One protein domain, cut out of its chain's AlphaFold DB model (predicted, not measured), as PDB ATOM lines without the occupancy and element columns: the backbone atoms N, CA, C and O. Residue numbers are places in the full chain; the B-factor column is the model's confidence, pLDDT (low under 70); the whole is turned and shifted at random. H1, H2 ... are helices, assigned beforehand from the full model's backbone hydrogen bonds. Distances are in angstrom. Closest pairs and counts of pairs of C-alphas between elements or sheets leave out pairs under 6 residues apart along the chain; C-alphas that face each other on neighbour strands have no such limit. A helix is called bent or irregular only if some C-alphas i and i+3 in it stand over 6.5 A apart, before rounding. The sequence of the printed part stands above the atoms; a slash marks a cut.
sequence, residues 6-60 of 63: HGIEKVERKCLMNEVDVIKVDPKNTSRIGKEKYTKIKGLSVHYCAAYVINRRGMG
ATOM      1  N   HIS A   6     282.938 183.825 255.486       73.56
ATOM      2  CA  HIS A   6     283.851 184.757 256.151       73.56
ATOM      3  C   HIS A   6     283.728 186.214 255.667       73.56
ATOM      4  O   HIS A   6     284.123 187.144 256.367       73.56
ATOM      5  N   GLY A   7     283.214 186.431 254.452       81.56
ATOM      6  CA  GLY A   7     283.025 187.771 253.891       81.56
ATOM      7  C   GLY A   7     281.822 188.506 254.483       81.56
ATOM      8  O   GLY A   7     281.939 189.674 254.843       81.56
ATOM      9  N   ILE A   8     280.685 187.817 254.619       87.56
ATOM     10  CA  ILE A   8     279.435 188.415 255.114       87.56
ATOM     11  C   ILE A   8     279.552 188.734 256.607       87.56
ATOM     12  O   ILE A   8     279.199 189.837 257.012       87.56
ATOM     13  N   GLU A   9     280.140 187.832 257.398       92.69
ATOM     14  CA  GLU A   9     280.332 188.041 258.841       92.69
ATOM     15  C   GLU A   9     281.134 189.322 259.138       92.69
ATOM     16  O   GLU A   9     280.824 190.072 260.065       92.69
ATOM     17  N   LYS A  10     282.153 189.624 258.320       94.25
ATOM     18  CA  LYS A  10     282.949 190.855 258.461       94.25
ATOM     19  C   LYS A  10     282.113 192.112 258.235       94.25
ATOM     20  O   LYS A  10     282.301 193.096 258.950       94.25
ATOM     21  N   VAL A  11     281.210 192.081 257.254       93.81
ATOM     22  CA  VAL A  11     280.301 193.197 256.965       93.81
ATOM     23  C   VAL A  11     279.301 193.362 258.106       93.81
ATOM     24  O   VAL A  11     279.190 194.458 258.644       93.81
ATOM     25  N   GLU A  12     278.659 192.277 258.545       95.25
ATOM     26  CA  GLU A  12     277.699 192.294 259.656       95.25
ATOM     27  C   GLU A  12     278.319 192.843 260.942       95.25
ATOM     28  O   GLU A  12     277.754 193.735 261.575       95.25
ATOM     29  N   ARG A  13     279.528 192.386 261.290       96.06
ATOM     30  CA  ARG A  13     280.255 192.883 262.463       96.06
ATOM     31  C   ARG A  13     280.553 194.376 262.350       96.06
ATOM     32  O   ARG A  13     280.386 195.107 263.321       96.06
ATOM     33  N   LYS A  14     280.997 194.845 261.179       96.94
ATOM     34  CA  LYS A  14     281.297 196.266 260.975       96.94
ATOM     35  C   LYS A  14     280.032 197.117 261.070       96.94
ATOM     36  O   LYS A  14     280.079 198.157 261.713       96.94
ATOM     37  N   CYS A  15     278.925 196.677 260.481       96.94
ATOM     38  CA  CYS A  15     277.638 197.363 260.563       96.94
ATOM     39  C   CYS A  15     277.146 197.470 262.013       96.94
ATOM     40  O   CYS A  15     276.847 198.574 262.458       96.94
ATOM     41  N   LEU A  16     277.218 196.377 262.785       96.69
ATOM     42  CA  LEU A  16     276.888 196.379 264.214       96.69
ATOM     43  C   LEU A  16     277.708 197.415 265.000       96.69
ATOM     44  O   LEU A  16     277.156 198.169 265.790       96.69
ATOM     45  N   MET A  17     279.021 197.495 264.754       97.75
ATOM     46  CA  MET A  17     279.899 198.470 265.422       97.75
ATOM     47  C   MET A  17     279.608 199.935 265.062       97.75
ATOM     48  O   MET A  17     280.126 200.821 265.731       97.75
ATOM     49  N   ASN A  18     278.875 200.193 263.977       98.19
ATOM     50  CA  ASN A  18     278.546 201.544 263.512       98.19
ATOM     51  C   ASN A  18     277.047 201.850 263.644       98.19
ATOM     52  O   ASN A  18     276.595 202.819 263.047       98.19
ATOM     53  N   GLU A  19     276.290 201.028 264.381       97.75
ATOM     54  CA  GLU A  19     274.838 201.191 264.557       97.75
ATOM     55  C   GLU A  19     274.085 201.246 263.212       97.75
ATOM     56  O   GLU A  19     273.125 201.990 263.028       97.75
ATOM     57  N   VAL A  20     274.550 200.448 262.241       97.31
ATOM     58  CA  VAL A  20     273.943 200.312 260.913       97.31
ATOM     59  C   VAL A  20     273.254 198.959 260.808       97.31
ATOM     60  O   VAL A  20     273.887 197.918 260.987       97.31
ATOM     61  N   ASP A  21     271.978 198.967 260.434       94.69
ATOM     62  CA  ASP A  21     271.226 197.742 260.175       94.69
ATOM     63  C   ASP A  21     271.656 197.061 258.869       94.69
ATOM     64  O   ASP A  21     271.921 197.703 257.847       94.69
ATOM     65  N   VAL A  22     271.682 195.726 258.884       94.50
ATOM     66  CA  VAL A  22     271.978 194.900 257.707       94.50
ATOM     67  C   VAL A  22     270.715 194.197 257.238       94.50
ATOM     68  O   VAL A  22     270.195 193.305 257.906       94.50
ATOM     69  N   ILE A  23     270.264 194.543 256.035       95.00
ATOM     70  CA  ILE A  23     269.128 193.892 255.382       95.00
ATOM     71  C   ILE A  23     269.658 192.850 254.395       95.00
ATOM     72  O   ILE A  23     270.355 193.177 253.431       95.00
ATOM     73  N   LYS A  24     269.314 191.578 254.618       93.50
ATOM     74  CA  LYS A  24     269.612 190.486 253.680       93.50
ATOM     75  C   LYS A  24     268.529 190.421 252.612       93.50
ATOM     76  O   LYS A  24     267.346 190.391 252.931       93.50
ATOM     77  N   VAL A  25     268.937 190.350 251.348       94.69
ATOM     78  CA  VAL A  25     268.026 190.241 250.200       94.69
ATOM     79  C   VAL A  25     268.435 189.081 249.300       94.69
ATOM     80  O   VAL A  25     269.607 188.703 249.265       94.69
ATOM     81  N   ASP A  26     267.486 188.531 248.543       93.06
ATOM     82  CA  ASP A  26     267.787 187.532 247.515       93.06
ATOM     83  C   ASP A  26     268.651 188.173 246.405       93.06
ATOM     84  O   ASP A  26     268.223 189.163 245.801       93.06
ATOM     85  N   PRO A  27     269.853 187.648 246.095       91.50
ATOM     86  CA  PRO A  27     270.715 188.181 245.040       91.50
ATOM     87  C   PRO A  27     270.315 187.740 243.620       91.50
ATOM     88  O   PRO A  27     270.962 188.139 242.647       91.50
ATOM     89  N   LYS A  28     269.279 186.910 243.455       95.56
ATOM     90  CA  LYS A  28     268.926 186.281 242.177       95.56
ATOM     91  C   LYS A  28     268.748 187.290 241.039       95.56
ATOM     92  O   LYS A  28     267.932 188.210 241.122       95.56
ATOM     93  N   ASN A  29     269.471 187.067 239.940       96.31
ATOM     94  CA  ASN A  29     269.382 187.810 238.675       96.31
ATOM     95  C   ASN A  29     269.668 189.325 238.740       96.31
ATOM     96  O   ASN A  29     269.389 190.020 237.764       96.31
ATOM     97  N   THR A  30     270.237 189.852 239.828       97.62
ATOM     98  CA  THR A  30     270.451 191.304 240.017       97.62
ATOM     99  C   THR A  30     271.249 191.948 238.880       97.62
ATOM    100  O   THR A  30     270.867 193.006 238.388       97.62
ATOM    101  N   SER A  31     272.305 191.292 238.392       97.00
ATOM    102  CA  SER A  31     273.119 191.780 237.270       97.00
ATOM    103  C   SER A  31     272.378 191.775 235.933       97.00
ATOM    104  O   SER A  31     272.502 192.729 235.167       97.00
ATOM    105  N   ARG A  32     271.574 190.740 235.656       97.94
ATOM    106  CA  ARG A  32     270.761 190.655 234.432       97.94
ATOM    107  C   ARG A  32     269.675 191.729 234.422       97.94
ATOM    108  O   ARG A  32     269.595 192.492 233.466       97.94
ATOM    109  N   ILE A  33     268.918 191.840 235.515       97.12
ATOM    110  CA  ILE A  33     267.876 192.865 235.682       97.12
ATOM    111  C   ILE A  33     268.499 194.262 235.597       97.12
ATOM    112  O   ILE A  33     268.021 195.112 234.852       97.12
ATOM    113  N   GLY A  34     269.616 194.480 236.299       97.75
ATOM    114  CA  GLY A  34     270.371 195.727 236.258       97.75
ATOM    115  C   GLY A  34     270.785 196.115 234.840       97.75
ATOM    116  O   GLY A  34     270.579 197.256 234.419       97.75
ATOM    117  N   LYS A  35     271.318 195.150 234.082       97.75
ATOM    118  CA  LYS A  35     271.699 195.335 232.681       97.75
ATOM    119  C   LYS A  35     270.511 195.739 231.817       97.75
ATOM    120  O   LYS A  35     270.610 196.733 231.105       97.75
ATOM    121  N   GLU A  36     269.417 194.992 231.881       97.06
ATOM    122  CA  GLU A  36     268.259 195.169 231.000       97.06
ATOM    123  C   GLU A  36     267.463 196.438 231.322       97.06
ATOM    124  O   GLU A  36     267.082 197.165 230.407       97.06
ATOM    125  N   LYS A  37     267.252 196.738 232.610       96.69
ATOM    126  CA  LYS A  37     266.392 197.846 233.045       96.69
ATOM    127  C   LYS A  37     267.128 199.165 233.249       96.69
ATOM    128  O   LYS A  37     266.572 200.214 232.938       96.69
ATOM    129  N   TYR A  38     268.349 199.149 233.788       97.19
ATOM    130  CA  TYR A  38     268.939 200.364 234.366       97.19
ATOM    131  C   TYR A  38     270.192 200.880 233.668       97.19
ATOM    132  O   TYR A  38     270.419 202.083 233.722       97.19
ATOM    133  N   THR A  39     270.971 200.049 232.967       96.88
ATOM    134  CA  THR A  39     272.232 200.530 232.357       96.88
ATOM    135  C   THR A  39     272.010 201.661 231.356       96.88
ATOM    136  O   THR A  39     272.638 202.708 231.474       96.88
ATOM    137  N   LYS A  40     271.066 201.495 230.420       94.62
ATOM    138  CA  LYS A  40     270.740 202.517 229.411       94.62
ATOM    139  C   LYS A  40     270.087 203.756 230.024       94.62
ATOM    140  O   LYS A  40     270.453 204.867 229.670       94.62
ATOM    141  N   ILE A  41     269.143 203.562 230.947       95.50
ATOM    142  CA  ILE A  41     268.360 204.660 231.539       95.50
ATOM    143  C   ILE A  41     269.216 205.502 232.493       95.50
ATOM    144  O   ILE A  41     269.067 206.718 232.548       95.50
ATOM    145  N   LYS A  42     270.102 204.865 233.266       94.44
ATOM    146  CA  LYS A  42     270.947 205.533 234.266       94.44
ATOM    147  C   LYS A  42     272.328 205.922 233.733       94.44
ATOM    148  O   LYS A  42     273.022 206.667 234.411       94.44
ATOM    149  N   GLY A  43     272.748 205.399 232.579       95.81
ATOM    150  CA  GLY A  43     274.108 205.588 232.062       95.81
ATOM    151  C   GLY A  43     275.192 204.960 232.949       95.81
ATOM    152  O   GLY A  43     276.324 205.432 232.962       95.81
ATOM    153  N   LEU A  44     274.852 203.926 233.727       96.62
ATOM    154  CA  LEU A  44     275.745 203.289 234.702       96.62
ATOM    155  C   LEU A  44     276.212 201.907 234.235       96.62
ATOM    156  O   LEU A  44     275.533 201.224 233.466       96.62
ATOM    157  N   SER A  45     277.354 201.456 234.767       97.62
ATOM    158  CA  SER A  45     277.841 200.095 234.524       97.62
ATOM    159  C   SER A  45     276.884 199.045 235.097       97.62
ATOM    160  O   SER A  45     276.099 199.305 236.015       97.62
ATOM    161  N   VAL A  46     276.980 197.814 234.586       97.31
ATOM    162  CA  VAL A  46     276.159 196.694 235.067       97.31
ATOM    163  C   VAL A  46     276.357 196.416 236.561       97.31
ATOM    164  O   VAL A  46     275.403 196.031 237.229       97.31
ATOM    165  N   HIS A  47     277.552 196.662 237.111       97.00
ATOM    166  CA  HIS A  47     277.836 196.453 238.533       97.00
ATOM    167  C   HIS A  47     277.079 197.450 239.415       97.00
ATOM    168  O   HIS A  47     276.413 197.042 240.364       97.00
ATOM    169  N   TYR A  48     277.101 198.737 239.054       98.00
ATOM    170  CA  TYR A  48     276.312 199.757 239.749       98.00
ATOM    171  C   TYR A  48     274.811 199.493 239.614       98.00
ATOM    172  O   TYR A  48     274.065 199.632 240.580       98.00
ATOM    173  N   CYS A  49     274.361 199.042 238.442       97.88
ATOM    174  CA  CYS A  49     272.960 198.684 238.239       97.88
ATOM    175  C   CYS A  49     272.541 197.447 239.049       97.88
ATOM    176  O   CYS A  49     271.422 197.401 239.550       97.88
ATOM    177  N   ALA A  50     273.423 196.461 239.222       97.81
ATOM    178  CA  ALA A  50     273.160 195.311 240.084       97.81
ATOM    179  C   ALA A  50     273.008 195.741 241.552       97.81
ATOM    180  O   ALA A  50     272.056 195.331 242.213       97.81
ATOM    181  N   ALA A  51     273.896 196.618 242.036       97.31
ATOM    182  CA  ALA A  51     273.793 197.204 243.373       97.31
ATOM    183  C   ALA A  51     272.492 198.009 243.546       97.31
ATOM    184  O   ALA A  51     271.850 197.940 244.592       97.31
ATOM    185  N   TYR A  52     272.055 198.707 242.497       96.94
ATOM    186  CA  TYR A  52     270.786 199.429 242.494       96.94
ATOM    187  C   TYR A  52     269.575 198.495 242.666       96.94
ATOM    188  O   TYR A  52     268.700 198.790 243.477       96.94
ATOM    189  N   VAL A  53     269.548 197.344 241.981       97.88
ATOM    190  CA  VAL A  53     268.493 196.320 242.152       97.88
ATOM    191  C   VAL A  53     268.502 195.742 243.573       97.88
ATOM    192  O   VAL A  53     267.448 195.579 244.182       97.88
ATOM    193  N   ILE A  54     269.683 195.460 244.138       97.31
ATOM    194  CA  ILE A  54     269.822 194.981 245.527       97.31
ATOM    195  C   ILE A  54     269.213 195.994 246.506       97.31
ATOM    196  O   ILE A  54     268.421 195.614 247.367       97.31
ATOM    197  N   ASN A  55     269.526 197.282 246.336       96.56
ATOM    198  CA  ASN A  55     268.986 198.349 247.175       96.56
ATOM    199  C   ASN A  55     267.454 198.451 247.062       96.56
ATOM    200  O   ASN A  55     266.750 198.490 248.067       96.56
ATOM    201  N   ARG A  56     266.917 198.405 245.835       97.06
ATOM    202  CA  ARG A  56     265.466 198.425 245.590       97.06
ATOM    203  C   ARG A  56     264.736 197.275 246.281       97.06
ATOM    204  O   ARG A  56     263.699 197.513 246.893       97.06
ATOM    205  N   ARG A  57     265.299 196.064 246.253       96.81
ATOM    206  CA  ARG A  57     264.748 194.911 246.984       96.81
ATOM    207  C   ARG A  57     264.765 195.120 248.494       96.81
ATOM    208  O   ARG A  57     263.778 194.802 249.146       96.81
ATOM    209  N   GLY A  58     265.844 195.685 249.040       96.25
ATOM    210  CA  GLY A  58     265.930 196.025 250.466       96.25
ATOM    211  C   GLY A  58     264.878 197.050 250.899       96.25
ATOM    212  O   GLY A  58     264.414 197.016 252.031       96.25
ATOM    213  N   MET A  59     264.450 197.907 249.970       96.44
ATOM    214  CA  MET A  59     263.361 198.872 250.152       96.44
ATOM    215  C   MET A  59     261.958 198.302 249.856       96.44
ATOM    216  O   MET A  59     260.978 199.037 249.945       96.44
ATOM    217  N   GLY A  60     261.835 197.024 249.478       95.94
ATOM    218  CA  GLY A  60     260.549 196.375 249.190       95.94
ATOM    219  C   GLY A  60     260.007 196.567 247.766       95.94
ATOM    220  O   GLY A  60     258.856 196.227 247.502       95.94
TER     221      GLY A  60
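What this domain is: This is residues 6 to 60 of the 63 residues of an uncharacterized protein of Erysipelotrichaceae bacterium (UniProt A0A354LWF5). Two helices, H2 and H3, pack nearly at right angles into a small body, while a third helix, H1, lies away from both at the far end of a long, unwound link. The outline is elongated, with H1 at one end of the longest axis and H2 at the other, and residues 18 to 29 spanning the distance between H1 and the body. The printed part has 55 residues with three named helices, H1, H2 and H3 in that order along the chain, and no named strand; its class is all helix. The whole is loose, with a radius of gyration of the C-alphas of 13.1 A and spans of 37 by 20 by 20 A.

How they stand to each other: H2, residues 30 to 42, and H3, residues 46 to 58, touch, with 25 pairs of C-alphas within 8 A. Their closest C-alphas are those of Gly 34 and Cys 49, 4.4 A apart. The centres of H2 and H3 are 8.8 A apart, and their lines are about perpendicular, at 73 degrees. A tight link of 3 residues joins H2 to H3. H1, residues 6 to 17, touches no helix: it is apart from H2 and apart from H3. A long link of 12 residues joins H1 to H2. In H3 every O i to N i+4 pair is within hydrogen-bond range, while H1 has 7 of 8 such pairs within range and H2 has 6 of 9.

Where its parts are: H2 runs from Thr 30, with its C-alpha at (270.451, 191.304, 240.017), to Lys 42, and measures 15.4 A from first to last C-alpha. It is irregular: C-alphas 37 and 40 are 7.3 A apart, against about 5 A in a regular helix, and its line is a rough one. H3 runs from Val 46 to Gly 58, whose C-alpha is at (265.930, 196.025, 250.466), and measures 18.5 A. H1 runs from His 6, with its C-alpha at (283.851, 184.757, 256.151), to Met 17, and measures 17.0 A. H2 and H3 have 13 residues each, and H1 has 12.

The domain as a whole: The two C-alphas farthest apart are those of Met 17 and Lys 40, at 37.4 A. The first and last printed C-alphas, of His 6 and Gly 60, are 27.0 A apart. The printed part has no cut. Residues 18 to 29 hold no named element, and their C-alphas lie 8 to 19 A from the mean of the C-alphas. The mean pLDDT of the printed part is 95.4, and no printed residue is under 70; H1 has a mean of 92, and H2 and H3 each have 97.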